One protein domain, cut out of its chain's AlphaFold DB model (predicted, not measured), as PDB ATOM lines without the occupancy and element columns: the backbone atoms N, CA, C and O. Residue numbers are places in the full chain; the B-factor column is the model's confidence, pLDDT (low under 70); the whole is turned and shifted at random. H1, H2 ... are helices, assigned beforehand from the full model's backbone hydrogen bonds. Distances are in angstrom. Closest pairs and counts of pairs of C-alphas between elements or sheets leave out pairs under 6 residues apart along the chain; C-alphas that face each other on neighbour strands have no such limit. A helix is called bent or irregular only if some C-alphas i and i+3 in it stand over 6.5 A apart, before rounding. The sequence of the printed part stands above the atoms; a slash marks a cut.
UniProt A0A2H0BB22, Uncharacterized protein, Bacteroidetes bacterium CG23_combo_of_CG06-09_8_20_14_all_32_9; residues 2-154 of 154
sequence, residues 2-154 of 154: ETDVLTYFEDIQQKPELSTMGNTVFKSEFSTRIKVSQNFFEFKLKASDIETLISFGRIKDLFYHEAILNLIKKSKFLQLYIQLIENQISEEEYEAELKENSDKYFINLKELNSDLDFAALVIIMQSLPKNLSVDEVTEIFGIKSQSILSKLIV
ATOM      1  N   GLU A   2     -17.829 -69.428-107.134       33.81
ATOM      2  CA  GLU A   2     -17.593 -68.000-107.464       33.81
ATOM      3  C   GLU A   2     -18.454 -67.333-108.559       33.81
ATOM      4  O   GLU A   2     -18.526 -67.821-109.674       33.81
ATOM      5  N   THR A   3     -19.061 -66.156-108.406       34.31
ATOM      6  CA  THR A   3     -19.276 -65.198-107.305       34.31
ATOM      7  C   THR A   3     -20.294 -64.204-107.873       34.31
ATOM      8  O   THR A   3     -20.098 -63.715-108.986       34.31
ATOM      9  N   ASP A   4     -21.353 -63.906-107.127       35.59
ATOM     10  CA  ASP A   4     -22.279 -62.808-107.408       35.59
ATOM     11  C   ASP A   4     -21.671 -61.475-106.962       35.59
ATOM     12  O   ASP A   4     -21.116 -61.379-105.867       35.59
ATOM     13  N   VAL A   5     -21.854 -60.424-107.767       34.62
ATOM     14  CA  VAL A   5     -21.844 -59.039-107.275       34.62
ATOM     15  C   VAL A   5     -23.009 -58.293-107.920       34.62
ATOM     16  O   VAL A   5     -22.944 -57.869-109.073       34.62
ATOM     17  N   LEU A   6     -24.079 -58.133-107.140       32.22
ATOM     18  CA  LEU A   6     -25.154 -57.171-107.353       32.22
ATOM     19  C   LEU A   6     -25.082 -56.121-106.237       32.22
ATOM     20  O   LEU A   6     -24.937 -56.441-105.059       32.22
ATOM     21  N   THR A   7     -25.174 -54.866-106.660       40.34
ATOM     22  CA  THR A   7     -25.371 -53.628-105.893       40.34
ATOM     23  C   THR A   7     -26.412 -53.726-104.783       40.34
ATOM     24  O   THR A   7     -27.522 -54.151-105.081       40.34
ATOM     25  N   TYR A   8     -26.122 -53.152-103.608       32.31
ATOM     26  CA  TYR A   8     -27.093 -52.446-102.755       32.31
ATOM     27  C   TYR A   8     -26.397 -51.319-101.969       32.31
ATOM     28  O   TYR A   8     -25.288 -51.488-101.468       32.31
ATOM     29  N   PHE A   9     -27.059 -50.161-101.910       38.44
ATOM     30  CA  PHE A   9     -26.793 -49.066-100.976       38.44
ATOM     31  C   PHE A   9     -27.431 -49.408 -99.621       38.44
ATOM     32  O   PHE A   9     -28.613 -49.736 -99.609       38.44
ATOM     33  N   GLU A  10     -26.700 -49.251 -98.513       33.22
ATOM     34  CA  GLU A  10     -27.258 -49.110 -97.158       33.22
ATOM     35  C   GLU A  10     -26.434 -48.113 -96.320       33.22
ATOM     36  O   GLU A  10     -25.238 -47.908 -96.535       33.22
ATOM     37  N   ASP A  11     -27.151 -47.462 -95.404       33.00
ATOM     38  CA  ASP A  11     -26.837 -46.256 -94.640       33.00
ATOM     39  C   ASP A  11     -25.846 -46.414 -93.461       33.00
ATOM     40  O   ASP A  11     -25.762 -47.442 -92.801       33.00
ATOM     41  N   ILE A  12     -25.158 -45.295 -93.184       38.53
ATOM     42  CA  ILE A  12     -24.781 -44.666 -91.896       38.53
ATOM     43  C   ILE A  12     -24.546 -45.573 -90.662       38.53
ATOM     44  O   ILE A  12     -25.475 -46.156 -90.121       38.53
ATOM     45  N   GLN A  13     -23.337 -45.482 -90.081       38.19
ATOM     46  CA  GLN A  13     -23.046 -45.062 -88.686       38.19
ATOM     47  C   GLN A  13     -21.590 -45.416 -88.339       38.19
ATOM     48  O   GLN A  13     -21.274 -46.589 -88.173       38.19
ATOM     49  N   GLN A  14     -20.720 -44.423 -88.122       32.03
ATOM     50  CA  GLN A  14     -19.692 -44.541 -87.081       32.03
ATOM     51  C   GLN A  14     -19.192 -43.171 -86.595       32.03
ATOM     52  O   GLN A  14     -18.848 -42.266 -87.349       32.03
ATOM     53  N   LYS A  15     -19.255 -43.066 -85.273       41.12
ATOM     54  CA  LYS A  15     -19.031 -41.958 -84.345       41.12
ATOM     55  C   LYS A  15     -17.542 -41.584 -84.249       41.12
ATOM     56  O   LYS A  15     -16.744 -42.500 -84.081       41.12
ATOM     57  N   PRO A  16     -17.146 -40.296 -84.227       33.56
ATOM     58  CA  PRO A  16     -15.839 -39.916 -83.714       33.56
ATOM     59  C   PRO A  16     -15.898 -39.714 -82.195       33.56
ATOM     60  O   PRO A  16     -16.856 -39.174 -81.639       33.56
ATOM     61  N   GLU A  17     -14.860 -40.210 -81.537       32.41
ATOM     62  CA  GLU A  17     -14.664 -40.294 -80.094       32.41
ATOM     63  C   GLU A  17     -14.532 -38.914 -79.426       32.41
ATOM     64  O   GLU A  17     -13.940 -37.983 -79.972       32.41
ATOM     65  N   LEU A  18     -15.076 -38.789 -78.207       36.28
ATOM     66  CA  LEU A  18     -14.894 -37.623 -77.342       36.28
ATOM     67  C   LEU A  18     -13.418 -37.525 -76.923       36.28
ATOM     68  O   LEU A  18     -12.975 -38.265 -76.045       36.28
ATOM     69  N   SER A  19     -12.676 -36.570 -77.485       36.41
ATOM     70  CA  SER A  19     -11.444 -36.099 -76.853       36.41
ATOM     71  C   SER A  19     -11.814 -35.208 -75.669       36.41
ATOM     72  O   SER A  19     -12.522 -34.212 -75.832       36.41
ATOM     73  N   THR A  20     -11.323 -35.552 -74.486       47.62
ATOM     74  CA  THR A  20     -11.358 -34.740 -73.270       47.62
ATOM     75  C   THR A  20     -10.656 -33.397 -73.496       47.62
ATOM     76  O   THR A  20      -9.454 -33.260 -73.281       47.62
ATOM     77  N   MET A  21     -11.404 -32.382 -73.934       34.78
ATOM     78  CA  MET A  21     -10.937 -30.998 -73.900       34.78
ATOM     79  C   MET A  21     -11.073 -30.466 -72.477       34.78
ATOM     80  O   MET A  21     -12.157 -30.458 -71.898       34.78
ATOM     81  N   GLY A  22      -9.932 -30.070 -71.913       32.94
ATOM     82  CA  GLY A  22      -9.843 -29.458 -70.598       32.94
ATOM     83  C   GLY A  22     -10.781 -28.264 -70.473       32.94
ATOM     84  O   GLY A  22     -10.986 -27.510 -71.423       32.94
ATOM     85  N   ASN A  23     -11.340 -28.097 -69.277       33.94
ATOM     86  CA  ASN A  23     -12.125 -26.933 -68.901       33.94
ATOM     87  C   ASN A  23     -11.280 -25.664 -69.085       33.94
ATOM     88  O   ASN A  23     -10.545 -25.259 -68.183       33.94
ATOM     89  N   THR A  24     -11.389 -25.017 -70.243       32.03
ATOM     90  CA  THR A  24     -10.974 -23.626 -70.402       32.03
ATOM     91  C   THR A  24     -11.943 -22.787 -69.585       32.03
ATOM     92  O   THR A  24     -13.042 -22.455 -70.022       32.03
ATOM     93  N   VAL A  25     -11.547 -22.481 -68.353       29.86
ATOM     94  CA  VAL A  25     -12.171 -21.425 -67.564       29.86
ATOM     95  C   VAL A  25     -11.878 -20.120 -68.297       29.86
ATOM     96  O   VAL A  25     -10.774 -19.583 -68.215       29.86
ATOM     97  N   PHE A  26     -12.853 -19.630 -69.062       31.38
ATOM     98  CA  PHE A  26     -12.803 -18.295 -69.642       31.38
ATOM     99  C   PHE A  26     -12.906 -17.280 -68.500       31.38
ATOM    100  O   PHE A  26     -13.987 -16.964 -68.014       31.38
ATOM    101  N   LYS A  27     -11.755 -16.784 -68.039       30.25
ATOM    102  CA  LYS A  27     -11.697 -15.579 -67.213       30.25
ATOM    103  C   LYS A  27     -11.934 -14.381 -68.128       30.25
ATOM    104  O   LYS A  27     -11.030 -13.959 -68.845       30.25
ATOM    105  N   SER A  28     -13.142 -13.834 -68.109       40.84
ATOM    106  CA  SER A  28     -13.387 -12.488 -68.619       40.84
ATOM    107  C   SER A  28     -12.673 -11.496 -67.698       40.84
ATOM    108  O   SER A  28     -13.061 -11.306 -66.544       40.84
ATOM    109  N   GLU A  29     -11.590 -10.895 -68.180       36.22
ATOM    110  CA  GLU A  29     -10.909  -9.815 -67.470       36.22
ATOM    111  C   GLU A  29     -11.723  -8.528 -67.628       36.22
ATOM    112  O   GLU A  29     -11.612  -7.808 -68.619       36.22
ATOM    113  N   PHE A  30     -12.575  -8.254 -66.642       39.69
ATOM    114  CA  PHE A  30     -13.233  -6.962 -66.497       39.69
ATOM    115  C   PHE A  30     -12.277  -5.988 -65.808       39.69
ATOM    116  O   PHE A  30     -11.740  -6.284 -64.743       39.69
ATOM    117  N   SER A  31     -12.074  -4.806 -66.391       43.09
ATOM    118  CA  SER A  31     -11.420  -3.699 -65.692       43.09
ATOM    119  C   SER A  31     -12.349  -2.495 -65.671       43.09
ATOM    120  O   SER A  31     -12.572  -1.868 -66.708       43.09
ATOM    121  N   THR A  32     -12.855  -2.149 -64.494       43.34
ATOM    122  CA  THR A  32     -13.592  -0.904 -64.274       43.34
ATOM    123  C   THR A  32     -12.596   0.147 -63.789       43.34
ATOM    124  O   THR A  32     -11.904  -0.067 -62.797       43.34
ATOM    125  N   ARG A  33     -12.484   1.285 -64.482       41.78
ATOM    126  CA  ARG A  33     -11.745   2.455 -63.975       41.78
ATOM    127  C   ARG A  33     -12.738   3.567 -63.685       41.78
ATOM    128  O   ARG A  33     -13.304   4.144 -64.607       41.78
ATOM    129  N   ILE A  34     -12.927   3.867 -62.404       39.03
ATOM    130  CA  ILE A  34     -13.737   4.998 -61.956       39.03
ATOM    131  C   ILE A  34     -12.840   6.238 -61.998       39.03
ATOM    132  O   ILE A  34     -11.916   6.377 -61.199       39.03
ATOM    133  N   LYS A  35     -13.080   7.147 -62.947       42.12
ATOM    134  CA  LYS A  35     -12.501   8.494 -62.889       42.12
ATOM    135  C   LYS A  35     -13.498   9.406 -62.192       42.12
ATOM    136  O   LYS A  35     -14.463   9.850 -62.797       42.12
ATOM    137  N   VAL A  36     -13.213   9.720 -60.932       42.34
ATOM    138  CA  VAL A  36     -14.041  10.563 -60.047       42.34
ATOM    139  C   VAL A  36     -14.355  11.949 -60.651       42.34
ATOM    140  O   VAL A  36     -15.314  12.596 -60.253       42.34
ATOM    141  N   SER A  37     -13.597  12.402 -61.657       41.97
ATOM    142  CA  SER A  37     -13.801  13.690 -62.331       41.97
ATOM    143  C   SER A  37     -14.712  13.652 -63.569       41.97
ATOM    144  O   SER A  37     -14.893  14.694 -64.198       41.97
ATOM    145  N   GLN A  38     -15.231  12.491 -63.989       42.06
ATOM    146  CA  GLN A  38     -16.016  12.365 -65.220       42.06
ATOM    147  C   GLN A  38     -17.184  11.378 -65.054       42.06
ATOM    148  O   GLN A  38     -16.983  10.217 -64.717       42.06
ATOM    149  N   ASN A  39     -18.408  11.841 -65.335       45.25
ATOM    150  CA  ASN A  39     -19.672  11.089 -65.238       45.25
ATOM    151  C   ASN A  39     -19.830   9.986 -66.309       45.25
ATOM    152  O   ASN A  39     -20.928   9.782 -66.820       45.25
ATOM    153  N   PHE A  40     -18.761   9.300 -66.709       37.00
ATOM    154  CA  PHE A  40     -18.849   8.209 -67.673       37.00
ATOM    155  C   PHE A  40     -18.061   6.984 -67.215       37.00
ATOM    156  O   PHE A  40     -16.940   7.082 -66.719       37.00
ATOM    157  N   PHE A  41     -18.666   5.818 -67.419       45.75
ATOM    158  CA  PHE A  41     -18.013   4.525 -67.282       45.75
ATOM    159  C   PHE A  41     -17.466   4.111 -68.648       45.75
ATOM    160  O   PHE A  41     -18.218   4.004 -69.616       45.75
ATOM    161  N   GLU A  42     -16.155   3.893 -68.739       43.69
ATOM    162  CA  GLU A  42     -15.536   3.353 -69.951       43.69
ATOM    163  C   GLU A  42     -15.495   1.824 -69.850       43.69
ATOM    164  O   GLU A  42     -14.681   1.259 -69.118       43.69
ATOM    165  N   PHE A  43     -16.377   1.153 -70.592       52.09
ATOM    166  CA  PHE A  43     -16.347  -0.300 -70.749       52.09
ATOM    167  C   PHE A  43     -15.572  -0.654 -72.015       52.09
ATOM    168  O   PHE A  43     -15.971  -0.293 -73.121       52.09
ATOM    169  N   LYS A  44     -14.470  -1.392 -71.866       55.25
ATOM    170  CA  LYS A  44     -13.759  -1.985 -73.002       55.25
ATOM    171  C   LYS A  44     -14.301  -3.387 -73.241       55.25
ATOM    172  O   LYS A  44     -13.870  -4.329 -72.588       55.25
ATOM    173  N   LEU A  45     -15.253  -3.497 -74.161       54.97
ATOM    174  CA  LEU A  45     -15.820  -4.771 -74.603       54.97
ATOM    175  C   LEU A  45     -15.111  -5.227 -75.879       54.97
ATOM    176  O   LEU A  45     -14.934  -4.437 -76.811       54.97
ATOM    177  N   LYS A  46     -14.704  -6.496 -75.939       61.84
ATOM    178  CA  LYS A  46     -14.260  -7.103 -77.195       61.84
ATOM    179  C   LYS A  46     -15.496  -7.513 -77.993       61.84
ATOM    180  O   LYS A  46     -16.539  -7.833 -77.434       61.84
ATOM    181  N   ALA A  47     -15.383  -7.552 -79.318       53.94
ATOM    182  CA  ALA A  47     -16.478  -7.990 -80.190       53.94
ATOM    183  C   ALA A  47     -16.932  -9.446 -79.922       53.94
ATOM    184  O   ALA A  47     -18.042  -9.816 -80.286       53.94
ATOM    185  N   SER A  48     -16.099 -10.253 -79.252       59.38
ATOM    186  CA  SER A  48     -16.440 -11.587 -78.738       59.38
ATOM    187  C   SER A  48     -17.467 -11.576 -77.602       59.38
ATOM    188  O   SER A  48     -18.023 -12.618 -77.280       59.38
ATOM    189  N   ASP A  49     -17.744 -10.415 -77.009       65.81
ATOM    190  CA  ASP A  49     -18.453 -10.306 -75.735       65.81
ATOM    191  C   ASP A  49     -19.931  -9.908 -75.929       65.81
ATOM    192  O   ASP A  49     -20.548  -9.344 -75.029       65.81
ATOM    193  N   ILE A  50     -20.530 -10.203 -77.094       69.25
ATOM    194  CA  ILE A  50     -21.963  -9.954 -77.383       69.25
ATOM    195  C   ILE A  50     -22.859 -10.570 -76.298       69.25
ATOM    196  O   ILE A  50     -23.849  -9.966 -75.887       69.25
ATOM    197  N   GLU A  51     -22.479 -11.739 -75.783       73.12
ATOM    198  CA  GLU A  51     -23.162 -12.395 -74.666       73.12
ATOM    199  C   GLU A  51     -23.178 -11.526 -73.397       73.12
ATOM    200  O   GLU A  51     -24.192 -11.471 -72.703       73.12
ATOM    201  N   THR A  52     -22.110 -10.761 -73.151       71.12
ATOM    202  CA  THR A  52     -22.016  -9.803 -72.038       71.12
ATOM    203  C   THR A  52     -22.949  -8.611 -72.240       71.12
ATOM    204  O   THR A  52     -23.544  -8.114 -71.289       71.12
ATOM    205  N   LEU A  53     -23.127  -8.146 -73.479       72.44
ATOM    206  CA  LEU A  53     -24.071  -7.064 -73.769       72.44
ATOM    207  C   LEU A  53     -25.525  -7.524 -73.558       72.44
ATOM    208  O   LEU A  53     -26.337  -6.800 -72.979       72.44
ATOM    209  N   ILE A  54     -25.846  -8.743 -74.003       76.38
ATOM    210  CA  ILE A  54     -27.169  -9.352 -73.815       76.38
ATOM    211  C   ILE A  54     -27.439  -9.587 -72.326       76.38
ATOM    212  O   ILE A  54     -28.531  -9.274 -71.846       76.38
ATOM    213  N   SER A  55     -26.460 -10.110 -71.579       80.00
ATOM    214  CA  SER A  55     -26.599 -10.316 -70.135       80.00
ATOM    215  C   SER A  55     -26.778  -8.990 -69.400       80.00
ATOM    216  O   SER A  55     -27.661  -8.885 -68.553       80.00
ATOM    217  N   PHE A  56     -26.045  -7.948 -69.794       82.19
ATOM    218  CA  PHE A  56     -26.187  -6.610 -69.232       82.19
ATOM    219  C   PHE A  56     -27.591  -6.025 -69.438       82.19
ATOM    220  O   PHE A  56     -28.181  -5.490 -68.498       82.19
ATOM    221  N   GLY A  57     -28.161  -6.168 -70.641       84.31
ATOM    222  CA  GLY A  57     -29.546  -5.773 -70.914       84.31
ATOM    223  C   GLY A  57     -30.538  -6.478 -69.985       84.31
ATOM    224  O   GLY A  57     -31.340  -5.824 -69.325       84.31
ATOM    225  N   ARG A  58     -30.405  -7.803 -69.841       88.12
ATOM    226  CA  ARG A  58     -31.255  -8.605 -68.942       88.12
ATOM    227  C   ARG A  58     -31.125  -8.189 -67.478       88.12
ATOM    228  O   ARG A  58     -32.129  -8.111 -66.782       88.12
ATOM    229  N   ILE A  59     -29.909  -7.909 -67.009       89.50
ATOM    230  CA  ILE A  59     -29.663  -7.452 -65.632       89.50
ATOM    231  C   ILE A  59     -30.367  -6.115 -65.378       89.50
ATOM    232  O   ILE A  59     -31.010  -5.945 -64.342       89.50
ATOM    233  N   LYS A  60     -30.307  -5.178 -66.332       90.50
ATOM    234  CA  LYS A  60     -31.043  -3.910 -66.222       90.50
ATOM    235  C   LYS A  60     -32.550  -4.127 -66.134       90.50
ATOM    236  O   LYS A  60     -33.186  -3.525 -65.273       90.50
ATOM    237  N   ASP A  61     -33.106  -4.985 -66.982       91.12
ATOM    238  CA  ASP A  61     -34.541  -5.289 -66.968       91.12
ATOM    239  C   ASP A  61     -34.973  -5.905 -65.631       91.12
ATOM    240  O   ASP A  61     -36.009  -5.530 -65.081       91.12
ATOM    241  N   LEU A  62     -34.144  -6.783 -65.056       92.44
ATOM    242  CA  LEU A  62     -34.369  -7.340 -63.720       92.44
ATOM    243  C   LEU A  62     -34.370  -6.253 -62.639       92.44
ATOM    244  O   LEU A  62     -35.245  -6.259 -61.776       92.44
ATOM    245  N   PHE A  63     -33.436  -5.299 -62.689       93.81
ATOM    246  CA  PHE A  63     -33.423  -4.180 -61.745       93.81
ATOM    247  C   PHE A  63     -34.636  -3.264 -61.896       93.81
ATOM    248  O   PHE A  63     -35.188  -2.837 -60.885       93.81
ATOM    249  N   TYR A  64     -35.085  -2.979 -63.121       93.75
ATOM    250  CA  TYR A  64     -36.315  -2.213 -63.328       93.75
ATOM    251  C   TYR A  64     -37.541  -2.946 -62.799       93.75
ATOM    252  O   TYR A  64     -38.387  -2.339 -62.145       93.75
ATOM    253  N   HIS A  65     -37.632  -4.248 -63.057       94.25
ATOM    254  CA  HIS A  65     -38.725  -5.068 -62.558       94.25
ATOM    255  C   HIS A  65     -38.787  -5.058 -61.025       94.25
ATOM    256  O   HIS A  65     -39.840  -4.778 -60.453       94.25
ATOM    257  N   GLU A  66     -37.651  -5.280 -60.366       94.31
ATOM    258  CA  GLU A  66     -37.526  -5.214 -58.905       94.31
ATOM    259  C   GLU A  66     -37.884  -3.831 -58.360       94.31
ATOM    260  O   GLU A  66     -38.665  -3.725 -57.416       94.31
ATOM    261  N   ALA A  67     -37.394  -2.767 -59.002       94.25
ATOM    262  CA  ALA A  67     -37.733  -1.397 -58.636       94.25
ATOM    263  C   ALA A  67     -39.245  -1.154 -58.649       94.25
ATOM    264  O   ALA A  67     -39.802  -0.617 -57.692       94.25
ATOM    265  N   ILE A  68     -39.930  -1.596 -59.706       95.19
ATOM    266  CA  ILE A  68     -41.386  -1.466 -59.823       95.19
ATOM    267  C   ILE A  68     -42.091  -2.261 -58.719       95.19
ATOM    268  O   ILE A  68     -42.994  -1.732 -58.070       95.19
ATOM    269  N   LEU A  69     -41.683  -3.509 -58.476       96.62
ATOM    270  CA  LEU A  69     -42.290  -4.339 -57.436       96.62
ATOM    271  C   LEU A  69     -42.120  -3.728 -56.043       96.62
ATOM    272  O   LEU A  69     -43.092  -3.648 -55.294       96.62
ATOM    273  N   ASN A  70     -40.925  -3.249 -55.707       96.25
ATOM    274  CA  ASN A  70     -40.653  -2.648 -54.404       96.25
ATOM    275  C   ASN A  70     -41.419  -1.336 -54.209       96.25
ATOM    276  O   ASN A  70     -41.966  -1.098 -53.131       96.25
ATOM    277  N   LEU A  71     -41.564  -0.526 -55.263       95.00
ATOM    278  CA  LEU A  71     -42.425   0.660 -55.231       95.00
ATOM    279  C   LEU A  71     -43.899   0.298 -54.993       95.00
ATOM    280  O   LEU A  71     -44.574   0.964 -54.206       95.00
ATOM    281  N   ILE A  72     -44.398  -0.777 -55.613       96.88
ATOM    282  CA  ILE A  72     -45.760  -1.275 -55.370       96.88
ATOM    283  C   ILE A  72     -45.918  -1.730 -53.915       96.88
ATOM    284  O   ILE A  72     -46.916  -1.385 -53.282       96.88
ATOM    285  N   LYS A  73     -44.946  -2.467 -53.363       97.56
ATOM    286  CA  LYS A  73     -44.968  -2.902 -51.955       97.56
ATOM    287  C   LYS A  73     -45.010  -1.715 -50.998       97.56
ATOM    288  O   LYS A  73     -45.874  -1.667 -50.125       97.56
ATOM    289  N   LYS A  74     -44.157  -0.710 -51.224       95.75
ATOM    290  CA  LYS A  74     -44.156   0.540 -50.452       95.75
ATOM    291  C   LYS A  74     -45.504   1.253 -50.533       95.75
ATOM    292  O   LYS A  74     -46.049   1.664 -49.513       95.75
ATOM    293  N   SER A  75     -46.074   1.356 -51.734       97.00
ATOM    294  CA  SER A  75     -47.396   1.958 -51.929       97.00
ATOM    295  C   SER A  75     -48.482   1.217 -51.146       97.00
ATOM    296  O   SER A  75     -49.306   1.859 -50.502       97.00
ATOM    297  N   LYS A  76     -48.486  -0.121 -51.178       97.50
ATOM    298  CA  LYS A  76     -49.449  -0.946 -50.431       97.50
ATOM    299  C   LYS A  76     -49.287  -0.790 -48.922       97.50
ATOM    300  O   LYS A  76     -50.283  -0.676 -48.216       97.50
ATOM    301  N   PHE A  77     -48.050  -0.748 -48.434       97.81
ATOM    302  CA  PHE A  77     -47.767  -0.524 -47.017       97.81
ATOM    303  C   PHE A  77     -48.304   0.831 -46.545       97.81
ATOM    304  O   PHE A  77     -48.982   0.908 -45.524       97.81
ATOM    305  N   LEU A  78     -48.067   1.893 -47.322       97.94
ATOM    306  CA  LEU A  78     -48.582   3.228 -47.011       97.94
ATOM    307  C   LEU A  78     -50.113   3.274 -47.025       97.94
ATOM    308  O   LEU A  78     -50.699   3.916 -46.163       97.94
ATOM    309  N   GLN A  79     -50.765   2.579 -47.961       98.06
ATOM    310  CA  GLN A  79     -52.228   2.470 -47.987       98.06
ATOM    311  C   GLN A  79     -52.770   1.803 -46.721       98.06
ATOM    312  O   GLN A  79     -53.689   2.334 -46.107       98.06
ATOM    313  N   LEU A  80     -52.173   0.682 -46.307       98.19
ATOM    314  CA  LEU A  80     -52.554  -0.011 -45.078       98.19
ATOM    315  C   LEU A  80     -52.348   0.887 -43.843       98.19
ATOM    316  O   LEU A  80     -53.193   0.949 -42.957       98.19
ATOM    317  N   TYR A  81     -51.249   1.640 -43.810       98.00
ATOM    318  CA  TYR A  81     -50.964   2.576 -42.724       98.00
ATOM    319  C   TYR A  81     -51.950   3.755 -42.669       98.00
ATOM    320  O   TYR A  81     -52.353   4.176 -41.586       98.00
ATOM    321  N   ILE A  82     -52.389   4.267 -43.823       98.31
ATOM    322  CA  ILE A  82     -53.436   5.297 -43.891       98.31
ATOM    323  C   ILE A  82     -54.752   4.759 -43.318       98.31
ATOM    324  O   ILE A  82     -55.380   5.451 -42.522       98.31
ATOM    325  N   GLN A  83     -55.140   3.524 -43.657       98.38
ATOM    326  CA  GLN A  83     -56.351   2.897 -43.109       98.38
ATOM    327  C   GLN A  83     -56.313   2.813 -41.579       98.38
ATOM    328  O   GLN A  83     -57.326   3.075 -40.932       98.38
ATOM    329  N   LEU A  84     -55.144   2.512 -41.002       98.12
ATOM    330  CA  LEU A  84     -54.943   2.518 -39.552       98.12
ATOM    331  C   LEU A  84     -55.119   3.926 -38.959       98.12
ATOM    332  O   LEU A  84     -55.888   4.104 -38.020       98.12
ATOM    333  N   ILE A  85     -54.450   4.943 -39.520       98.31
ATOM    334  CA  ILE A  85     -54.550   6.334 -39.027       98.31
ATOM    335  C   ILE A  85     -55.987   6.862 -39.116       98.31
ATOM    336  O   ILE A  85     -56.447   7.593 -38.238       98.31
ATOM    337  N   GLU A  86     -56.704   6.500 -40.177       98.25
ATOM    338  CA  GLU A  86     -58.095   6.891 -40.391       98.25
ATOM    339  C   GLU A  86     -59.091   6.060 -39.561       98.25
ATOM    340  O   GLU A  86     -60.295   6.291 -39.656       98.25
ATOM    341  N   ASN A  87     -58.611   5.144 -38.710       97.56
ATOM    342  CA  ASN A  87     -59.412   4.227 -37.893       97.56
ATOM    343  C   ASN A  87     -60.382   3.363 -38.724       97.56
ATOM    344  O   ASN A  87     -61.468   3.015 -38.260       97.56
ATOM    345  N   GLN A  88     -60.014   3.045 -39.968       98.31
ATOM    346  CA  GLN A  88     -60.768   2.122 -40.822       98.31
ATOM    347  C   GLN A  88     -60.500   0.657 -40.455       98.31
ATOM    348  O   GLN A  88     -61.346  -0.195 -40.709       98.31
ATOM    349  N   ILE A  89     -59.329   0.391 -39.871       98.31
ATOM    350  CA  ILE A  89     -58.908  -0.895 -39.309       98.31
ATOM    351  C   ILE A  89     -58.332  -0.667 -37.908       98.31
ATOM    352  O   ILE A  89     -57.851   0.433 -37.611       98.31
ATOM    353  N   SER A  90     -58.371  -1.685 -37.052       98.44
ATOM    354  CA  SER A  90     -57.721  -1.650 -35.739       98.44
ATOM    355  C   SER A  90     -56.212  -1.918 -35.828       98.44
ATOM    356  O   SER A  90     -55.688  -2.349 -36.859       98.44
ATOM    357  N   GLU A  91     -55.496  -1.672 -34.728       97.94
ATOM    358  CA  GLU A  91     -54.069  -2.001 -34.618       97.94
ATOM    359  C   GLU A  91     -53.840  -3.517 -34.734       97.94
ATOM    360  O   GLU A  91     -52.938  -3.955 -35.447       97.94
ATOM    361  N   GLU A  92     -54.714  -4.332 -34.136       98.31
ATOM    362  CA  GLU A  92     -54.643  -5.791 -34.241       98.31
ATOM    363  C   GLU A  92     -54.859  -6.283 -35.681       98.31
ATOM    364  O   GLU A  92     -54.171  -7.203 -36.127       98.31
ATOM    365  N   GLU A  93     -55.785  -5.671 -36.425       98.25
ATOM    366  CA  GLU A  93     -56.026  -5.992 -37.838       98.25
ATOM    367  C   GLU A  93     -54.833  -5.598 -38.722       98.25
ATOM    368  O   GLU A  93     -54.439  -6.357 -39.611       98.25
ATOM    369  N   TYR A  94     -54.217  -4.443 -38.449       98.31
ATOM    370  CA  TYR A  94     -53.006  -3.986 -39.132       98.31
ATOM    371  C   TYR A  94     -51.838  -4.964 -38.939       98.31
ATOM    372  O   TYR A  94     -51.187  -5.371 -39.908       98.31
ATOM    373  N   GLU A  95     -51.583  -5.377 -37.695       97.94
ATOM    374  CA  GLU A  95     -50.521  -6.334 -37.377       97.94
ATOM    375  C   GLU A  95     -50.783  -7.718 -37.982       97.94
ATOM    376  O   GLU A  95     -49.857  -8.352 -38.505       97.94
ATOM    377  N   ALA A  96     -52.037  -8.181 -37.949       98.12
ATOM    378  CA  ALA A  96     -52.434  -9.444 -38.556       98.12
ATOM    379  C   ALA A  96     -52.188  -9.441 -40.073       98.12
ATOM    380  O   ALA A  96     -51.543 -10.363 -40.578       98.12
ATOM    381  N   GLU A  97     -52.595  -8.385 -40.792       97.81
ATOM    382  CA  GLU A  97     -52.375  -8.285 -42.244       97.81
ATOM    383  C   GLU A  97     -50.878  -8.285 -42.586       97.81
ATOM    384  O   GLU A  97     -50.456  -9.016 -43.487       97.81
ATOM    385  N   LEU A  98     -50.046  -7.535 -41.853       97.25
ATOM    386  CA  LEU A  98     -48.595  -7.527 -42.083       97.25
ATOM    387  C   LEU A  98     -47.951  -8.897 -41.846       97.25
ATOM    388  O   LEU A  98     -47.013  -9.273 -42.556       97.25
ATOM    389  N   LYS A  99     -48.434  -9.638 -40.847       96.88
ATOM    390  CA  LYS A  99     -47.896 -10.951 -40.484       96.88
ATOM    391  C   LYS A  99     -48.310 -12.033 -41.476       96.88
ATOM    392  O   LYS A  99     -47.471 -12.836 -41.883       96.88
ATOM    393  N   GLU A 100     -49.580 -12.059 -41.864       97.38
ATOM    394  CA  GLU A 100     -50.140 -13.092 -42.738       97.38
ATOM    395  C   GLU A 100     -49.806 -12.854 -44.217       97.38
ATOM    396  O   GLU A 100     -49.646 -13.814 -44.969       97.38
ATOM    397  N   ASN A 101     -49.616 -11.594 -44.624       96.69
ATOM    398  CA  ASN A 101     -49.406 -11.192 -46.019       96.69
ATOM    399  C   ASN A 101     -48.081 -10.439 -46.237       96.69
ATOM    400  O   ASN A 101     -47.993  -9.500 -47.033       96.69
ATOM    401  N   SER A 102     -47.035 -10.836 -45.511       93.44
ATOM    402  CA  SER A 102     -45.731 -10.154 -45.504       93.44
ATOM    403  C   SER A 102     -45.114  -9.937 -46.901       93.44
ATOM    404  O   SER A 102     -44.511  -8.897 -47.178       93.44
ATOM    405  N   ASP A 103     -45.315 -10.858 -47.838       94.88
ATOM    406  CA  ASP A 103     -44.810 -10.762 -49.209       94.88
ATOM    407  C   ASP A 103     -45.318  -9.517 -49.960       94.88
ATOM    408  O   ASP A 103     -44.606  -8.991 -50.824       94.88
ATOM    409  N   LYS A 104     -46.504  -9.004 -49.602       95.31
ATOM    410  CA  LYS A 104     -47.111  -7.807 -50.202       95.31
ATOM    411  C   LYS A 104     -46.465  -6.496 -49.755       95.31
ATOM    412  O   LYS A 104     -46.633  -5.497 -50.457       95.31
ATOM    413  N   TYR A 105     -45.768  -6.488 -48.620       94.94
ATOM    414  CA  TYR A 105     -45.328  -5.261 -47.945       94.94
ATOM    415  C   TYR A 105     -43.813  -5.188 -47.768       94.94
ATOM    416  O   TYR A 105     -43.227  -4.119 -47.923       94.94
ATOM    417  N   PHE A 106     -43.164  -6.317 -47.482       93.50
ATOM    418  CA  PHE A 106     -41.746  -6.332 -47.142       93.50
ATOM    419  C   PHE A 106     -40.856  -6.457 -48.382       93.50
ATOM    420  O   PHE A 106     -41.064  -7.297 -49.267       93.50
ATOM    421  N   ILE A 107     -39.838  -5.600 -48.433       94.44
ATOM    422  CA  ILE A 107     -38.797  -5.595 -49.462       94.44
ATOM    423  C   ILE A 107     -37.682  -6.535 -49.008       94.44
ATOM    424  O   ILE A 107     -37.122  -6.382 -47.923       94.44
ATOM    425  N   ASN A 108     -37.347  -7.506 -49.854       92.75
ATOM    426  CA  ASN A 108     -36.279  -8.454 -49.569       92.75
ATOM    427  C   ASN A 108     -34.953  -7.867 -50.040       92.75
ATOM    428  O   ASN A 108     -34.755  -7.658 -51.235       92.75
ATOM    429  N   LEU A 109     -34.043  -7.616 -49.101       93.75
ATOM    430  CA  LEU A 109     -32.737  -7.057 -49.421       93.75
ATOM    431  C   LEU A 109     -31.761  -8.157 -49.845       93.75
ATOM    432  O   LEU A 109     -31.437  -9.050 -49.057       93.75
ATOM    433  N   LYS A 110     -31.244  -8.058 -51.070       92.44
ATOM    434  CA  LYS A 110     -30.238  -8.967 -51.627       92.44
ATOM    435  C   LYS A 110     -28.843  -8.348 -51.649       92.44
ATOM    436  O   LYS A 110     -28.672  -7.128 -51.600       92.44
ATOM    437  N   GLU A 111     -27.845  -9.223 -51.691       91.62
ATOM    438  CA  GLU A 111     -26.467  -8.837 -51.983       91.62
ATOM    439  C   GLU A 111     -26.295  -8.607 -53.484       91.62
ATOM    440  O   GLU A 111     -26.996  -9.191 -54.316       91.62
ATOM    441  N   LEU A 112     -25.338  -7.756 -53.816       88.75
ATOM    442  CA  LEU A 112     -24.946  -7.457 -55.174       88.75
ATOM    443  C   LEU A 112     -23.759  -8.361 -55.532       88.75
ATOM    444  O   LEU A 112     -22.662  -8.225 -54.995       88.75
ATOM    445  N   ASN A 113     -24.005  -9.335 -56.408       81.00
ATOM    446  CA  ASN A 113     -23.132 -10.504 -56.542       81.00
ATOM    447  C   ASN A 113     -21.982 -10.309 -57.541       81.00
ATOM    448  O   ASN A 113     -20.999 -11.048 -57.484       81.00
ATOM    449  N   SER A 114     -22.078  -9.340 -58.455       85.12
ATOM    450  CA  SER A 114     -21.067  -9.123 -59.492       85.12
ATOM    451  C   SER A 114     -20.789  -7.645 -59.776       85.12
ATOM    452  O   SER A 114     -21.628  -6.774 -59.559       85.12
ATOM    453  N   ASP A 115     -19.603  -7.354 -60.317       83.19
ATOM    454  CA  ASP A 115     -19.261  -6.000 -60.782       83.19
ATOM    455  C   ASP A 115     -20.151  -5.553 -61.951       83.19
ATOM    456  O   ASP A 115     -20.399  -4.361 -62.126       83.19
ATOM    457  N   LEU A 116     -20.671  -6.512 -62.723       84.44
ATOM    458  CA  LEU A 116     -21.613  -6.256 -63.806       84.44
ATOM    459  C   LEU A 116     -22.969  -5.780 -63.269       84.44
ATOM    460  O   LEU A 116     -23.523  -4.819 -63.799       84.44
ATOM    461  N   ASP A 117     -23.464  -6.391 -62.188       88.12
ATOM    462  CA  ASP A 117     -24.684  -5.944 -61.502       88.12
ATOM    463  C   ASP A 117     -24.517  -4.517 -60.973       88.12
ATOM    464  O   ASP A 117     -25.425  -3.694 -61.085       88.12
ATOM    465  N   PHE A 118     -23.331  -4.200 -60.445       88.88
ATOM    466  CA  PHE A 118     -23.039  -2.880 -59.893       88.88
ATOM    467  C   PHE A 118     -23.004  -1.837 -61.004       88.88
ATOM    468  O   PHE A 118     -23.646  -0.795 -60.908       88.88
ATOM    469  N   ALA A 119     -22.308  -2.145 -62.099       85.81
ATOM    470  CA  ALA A 119     -22.277  -1.304 -63.286       85.81
ATOM    471  C   ALA A 119     -23.685  -1.055 -63.853       85.81
ATOM    472  O   ALA A 119     -24.018   0.080 -64.202       85.81
ATOM    473  N   ALA A 120     -24.525  -2.094 -63.916       88.69
ATOM    474  CA  ALA A 120     -25.902  -1.978 -64.383       88.69
ATOM    475  C   ALA A 120     -26.726  -1.063 -63.473       88.69
ATOM    476  O   ALA A 120     -27.389  -0.151 -63.971       88.69
ATOM    477  N   LEU A 121     -26.628  -1.259 -62.156       90.38
ATOM    478  CA  LEU A 121     -27.288  -0.425 -61.158       90.38
ATOM    479  C   LEU A 121     -26.882   1.045 -61.302       90.38
ATOM    480  O   LEU A 121     -27.749   1.914 -61.368       90.38
ATOM    481  N   VAL A 122     -25.582   1.335 -61.408       87.50
ATOM    482  CA  VAL A 122     -25.109   2.719 -61.530       87.50
ATOM    483  C   VAL A 122     -25.598   3.364 -62.826       87.50
ATOM    484  O   VAL A 122     -26.046   4.510 -62.802       87.50
ATOM    485  N   ILE A 123     -25.582   2.642 -63.950       87.69
ATOM    486  CA  ILE A 123     -26.112   3.155 -65.223       87.69
ATOM    487  C   ILE A 123     -27.605   3.471 -65.111       87.69
ATOM    488  O   ILE A 123     -28.057   4.495 -65.626       87.69
ATOM    489  N   ILE A 124     -28.378   2.617 -64.437       89.62
ATOM    490  CA  ILE A 124     -29.798   2.881 -64.185       89.62
ATOM    491  C   ILE A 124     -29.949   4.142 -63.334       89.62
ATOM    492  O   ILE A 124     -30.687   5.044 -63.723       89.62
ATOM    493  N   MET A 125     -29.210   4.259 -62.229       87.44
ATOM    494  CA  MET A 125     -29.257   5.433 -61.353       87.44
ATOM    495  C   MET A 125     -28.910   6.733 -62.086       87.44
ATOM    496  O   MET A 125     -29.585   7.736 -61.890       87.44
ATOM    497  N   GLN A 126     -27.906   6.715 -62.966       85.88
ATOM    498  CA  GLN A 126     -27.520   7.873 -63.779       85.88
ATOM    499  C   GLN A 126     -28.585   8.278 -64.805       85.88
ATOM    500  O   GLN A 126     -28.608   9.427 -65.238       85.88
ATOM    501  N   SER A 127     -29.452   7.346 -65.210       85.81
ATOM    502  CA  SER A 127     -30.556   7.629 -66.133       85.81
ATOM    503  C   SER A 127     -31.791   8.222 -65.450       85.81
ATOM    504  O   SER A 127     -32.695   8.706 -66.134       85.81
ATOM    505  N   LEU A 128     -31.845   8.200 -64.115       83.56
ATOM    506  CA  LEU A 128     -32.950   8.781 -63.366       83.56
ATOM    507  C   LEU A 128     -32.803  10.308 -63.286       83.56
ATOM    508  O   LEU A 128     -31.699  10.825 -63.121       83.56
ATOM    509  N   PRO A 129     -33.916  11.061 -63.331       78.50
ATOM    510  CA  PRO A 129     -33.887  12.525 -63.283       78.50
ATOM    511  C   PRO A 129     -33.481  13.091 -61.910       78.50
ATOM    512  O   PRO A 129     -33.331  14.302 -61.765       78.50
ATOM    513  N   LYS A 130     -33.332  12.235 -60.892       84.69
ATOM    514  CA  LYS A 130     -32.990  12.597 -59.516       84.69
ATOM    515  C   LYS A 130     -31.824  11.738 -59.032       84.69
ATOM    516  O   LYS A 130     -31.836  10.524 -59.212       84.69
ATOM    517  N   ASN A 131     -30.885  12.366 -58.328       84.81
ATOM    518  CA  ASN A 131     -29.879  11.647 -57.553       84.81
ATOM    519  C   ASN A 131     -30.540  10.968 -56.350       84.81
ATOM    520  O   ASN A 131     -31.143  11.639 -55.509       84.81
ATOM    521  N   LEU A 132     -30.415   9.648 -56.284       86.81
ATOM    522  CA  LEU A 132     -30.900   8.848 -55.168       86.81
ATOM    523  C   LEU A 132     -29.813   8.719 -54.097       86.81
ATOM    524  O   LEU A 132     -28.643   8.491 -54.407       86.81
ATOM    525  N   SER A 133     -30.216   8.848 -52.839       89.75
ATOM    526  CA  SER A 133     -29.413   8.458 -51.679       89.75
ATOM    527  C   SER A 133     -29.232   6.938 -51.618       89.75
ATOM    528  O   SER A 133     -29.983   6.186 -52.238       89.75
ATOM    529  N   VAL A 134     -28.243   6.467 -50.853       87.94
ATOM    530  CA  VAL A 134     -27.993   5.022 -50.692       87.94
ATOM    531  C   VAL A 134     -29.222   4.312 -50.120       87.94
ATOM    532  O   VAL A 134     -29.561   3.237 -50.599       87.94
ATOM    533  N   ASP A 135     -29.928   4.933 -49.175       89.25
ATOM    534  CA  ASP A 135     -31.144   4.366 -48.582       89.25
ATOM    535  C   ASP A 135     -32.276   4.247 -49.610       89.25
ATOM    536  O   ASP A 135     -32.914   3.198 -49.707       89.25
ATOM    537  N   GLU A 136     -32.476   5.275 -50.446       90.81
ATOM    538  CA  GLU A 136     -33.445   5.221 -51.550       90.81
ATOM    539  C   GLU A 136     -33.083   4.120 -52.557       90.81
ATOM    540  O   GLU A 136     -33.964   3.408 -53.029       90.81
ATOM    541  N   VAL A 137     -31.799   3.938 -52.877       91.69
ATOM    542  CA  VAL A 137     -31.344   2.854 -53.767       91.69
ATOM    543  C   VAL A 137     -31.586   1.489 -53.126       91.69
ATOM    544  O   VAL A 137     -32.064   0.572 -53.794       91.69
ATOM    545  N   THR A 138     -31.281   1.355 -51.835       93.19
ATOM    546  CA  THR A 138     -31.508   0.126 -51.076       93.19
ATOM    547  C   THR A 138     -32.978  -0.258 -51.072       93.19
ATOM    548  O   THR A 138     -33.301  -1.418 -51.323       93.19
ATOM    549  N   GLU A 139     -33.861   0.707 -50.847       92.38
ATOM    550  CA  GLU A 139     -35.299   0.484 -50.835       92.38
ATOM    551  C   GLU A 139     -35.842   0.179 -52.236       92.38
ATOM    552  O   GLU A 139     -36.533  -0.818 -52.428       92.38
ATOM    553  N   ILE A 140     -35.505   0.998 -53.236       94.12
ATOM    554  CA  ILE A 140     -36.033   0.848 -54.596       94.12
ATOM    555  C   ILE A 140     -35.557  -0.472 -55.199       94.12
ATOM    556  O   ILE A 140     -36.365  -1.279 -55.639       94.12
ATOM    557  N   PHE A 141     -34.254  -0.737 -55.201       94.25
ATOM    558  CA  PHE A 141     -33.713  -1.903 -55.901       94.25
ATOM    559  C   PHE A 141     -33.632  -3.159 -55.026       94.25
ATOM    560  O   PHE A 141     -33.261  -4.225 -55.523       94.25
ATOM    561  N   GLY A 142     -33.976  -3.051 -53.740       94.31
ATOM    562  CA  GLY A 142     -33.915  -4.159 -52.793       94.31
ATOM    563  C   GLY A 142     -32.485  -4.637 -52.559       94.31
ATOM    564  O   GLY A 142     -32.249  -5.835 -52.477       94.31
ATOM    565  N   ILE A 143     -31.504  -3.734 -52.506       94.62
ATOM    566  CA  ILE A 143     -30.076  -4.080 -52.407       94.62
ATOM    567  C   ILE A 143     -29.528  -3.595 -51.076       94.62
ATOM    568  O   ILE A 143     -29.696  -2.432 -50.719       94.62
ATOM    569  N   LYS A 144     -28.810  -4.444 -50.345       93.38
ATOM    570  CA  LYS A 144     -28.205  -4.031 -49.074       93.38
ATOM    571  C   LYS A 144     -27.203  -2.892 -49.268       93.38
ATOM    572  O   LYS A 144     -26.308  -2.971 -50.110       93.38
ATOM    573  N   SER A 145     -27.301  -1.876 -48.417       90.00
ATOM    574  CA  SER A 145     -26.426  -0.698 -48.439       90.00
ATOM    575  C   SER A 145     -24.941  -1.060 -48.334       90.00
ATOM    576  O   SER A 145     -24.126  -0.522 -49.077       90.00
ATOM    577  N   GLN A 146     -24.581  -2.035 -47.491       89.12
ATOM    578  CA  GLN A 146     -23.200  -2.527 -47.371       89.12
ATOM    579  C   GLN A 146     -22.653  -3.081 -48.693       89.12
ATOM    580  O   GLN A 146     -21.500  -2.822 -49.032       89.12
ATOM    581  N   SER A 147     -23.490  -3.782 -49.464       88.94
ATOM    582  CA  SER A 147     -23.129  -4.304 -50.785       88.94
ATOM    583  C   SER A 147     -22.756  -3.167 -51.740       88.94
ATOM    584  O   SER A 147     -21.722  -3.224 -52.402       88.94
ATOM    585  N   ILE A 148     -23.539  -2.083 -51.735       86.19
ATOM    586  CA  ILE A 148     -23.296  -0.883 -52.549       86.19
ATOM    587  C   ILE A 148     -22.006  -0.182 -52.101       86.19
ATOM    588  O   ILE A 148     -21.132   0.107 -52.917       86.19
ATOM    589  N   LEU A 149     -21.863   0.064 -50.796       85.00
ATOM    590  CA  LEU A 149     -20.721   0.785 -50.229       85.00
ATOM    591  C   LEU A 149     -19.400   0.040 -50.446       85.00
ATOM    592  O   LEU A 149     -18.393   0.671 -50.765       85.00
ATOM    593  N   SER A 150     -19.403  -1.292 -50.347       84.25
ATOM    594  CA  SER A 150     -18.206  -2.116 -50.561       84.25
ATOM    595  C   SER A 150     -17.624  -1.995 -51.975       84.25
ATOM    596  O   SER A 150     -16.437  -2.234 -52.172       84.25
ATOM    597  N   LYS A 151     -18.445  -1.592 -52.954       79.88
ATOM    598  CA  LYS A 151     -18.046  -1.365 -54.349       79.88
ATOM    599  C   LYS A 151     -17.649   0.085 -54.647       79.88
ATOM    600  O   LYS A 151     -17.068   0.344 -55.696       79.88
ATOM    601  N   LEU A 152     -17.957   1.022 -53.745       70.44
ATOM    602  CA  LEU A 152     -17.624   2.447 -53.881       70.44
ATOM    603  C   LEU A 152     -16.283   2.812 -53.235       70.44
ATOM    604  O   LEU A 152     -15.661   3.790 -53.644       70.44
ATOM    605  N   ILE A 153     -15.840   2.046 -52.237       57.97
ATOM    606  CA  ILE A 153     -14.539   2.220 -51.587       57.97
ATOM    607  C   ILE A 153     -13.498   1.436 -52.402       57.97
ATOM    608  O   ILE A 153     -13.230   0.271 -52.116       57.97
ATOM    609  N   VAL A 154     -12.955   2.068 -53.446       44.22
ATOM    610  CA  VAL A 154     -11.809   1.587 -54.242       44.22
ATOM    611  C   VAL A 154     -10.724   2.651 -54.240       44.22
ATOM    612  O   VAL A 154     -11.065   3.825 -54.512       44.22
TER     613      VAL A 154
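This is residues 2 to 154 of the 154 residues of an uncharacterized protein of Bacteroidetes bacterium CG23_combo_of_CG06-09_8_20_14_all_32_9 (UniProt A0A2H0BB22). One long helix, H1, is the spine of the body: H2 folds back beside its last turns as a helical hairpin, while H3 and H4 pack crosswise on parts of its length and H5 packs on H4. Before H1 runs a long stretch without a named element, of which residues 2 to 27 stand free and stick out as a thin arm that makes much of the length. The printed part has 153 residues, with five named helices in the order H1, H2, H3, H4, H5 and no named strand; the class is all helix. The whole is extended, with a radius of gyration of the C-alphas of 27.6 A and spans of 109 by 48 by 26 A.

The printed part begins with C-alpha 2 at (-17.593, -68.000, -107.464), and residues 2 to 46 hold no named element. H1 is residues 47 to 85, from C-alpha 47 at (-16.478, -7.990, -80.190) to C-alpha 85 at (-54.550, 6.334, -39.027), 57.9 A. It is irregular: C-alphas 48 and 51 are 7.9 A apart. H2 is residues 91 to 100, 14.3 A long, and H3 is residues 115 to 127, 18.5 A long. H4, residues 134 to 141, measures 10.4 A. H5, residues 145 to 152, measures 10.8 A and ends with C-alpha 152 at (-17.624, 2.447, -53.881).

H1 is the hub and touches three helices. With residues 80 to 84 alone it touches H2, its hairpin partner, at a shallow tilt of 26 degrees, opposite ways; the closest C-alphas are those of Leu 84 and Glu 91, 6.7 A apart. With residues 56 to 63 alone it touches H3 at a steep tilt of 62 degrees, the same way, closest at the C-alphas of Lys 60 and Ala 120, 5.8 A. With residues 63 to 71 alone it touches H4, about perpendicular at 82 degrees, closest at the C-alphas of Ala 67 and Phe 141, 4.9 A. H4 touches H5, only just about perpendicular at 70.4 degrees, closest at the C-alphas of Thr 138 and Ser 145, 5.8 A. H3 and H5 are close but not clearly touching, the C-alphas of Phe 118 and Lys 151 being 7.6 A apart. H1 and H5 are apart. Each O i to N i+4 pair is within hydrogen-bond range in H2, H3 and H4; H1 has 33 of 35 and H5 has 3 of 4.

The C-alphas farthest apart, those of Glu 2 and Asn 87, are 108.7 A apart. Without residues 2 to 27 the body spans 60 by 30 by 24 A. The printed part has no cut. The link from H2 to H3 is long, with 14 residues. The mean pLDDT of the printed part is 74.6; residues 2 to 50 and 153 to 154 are under 70.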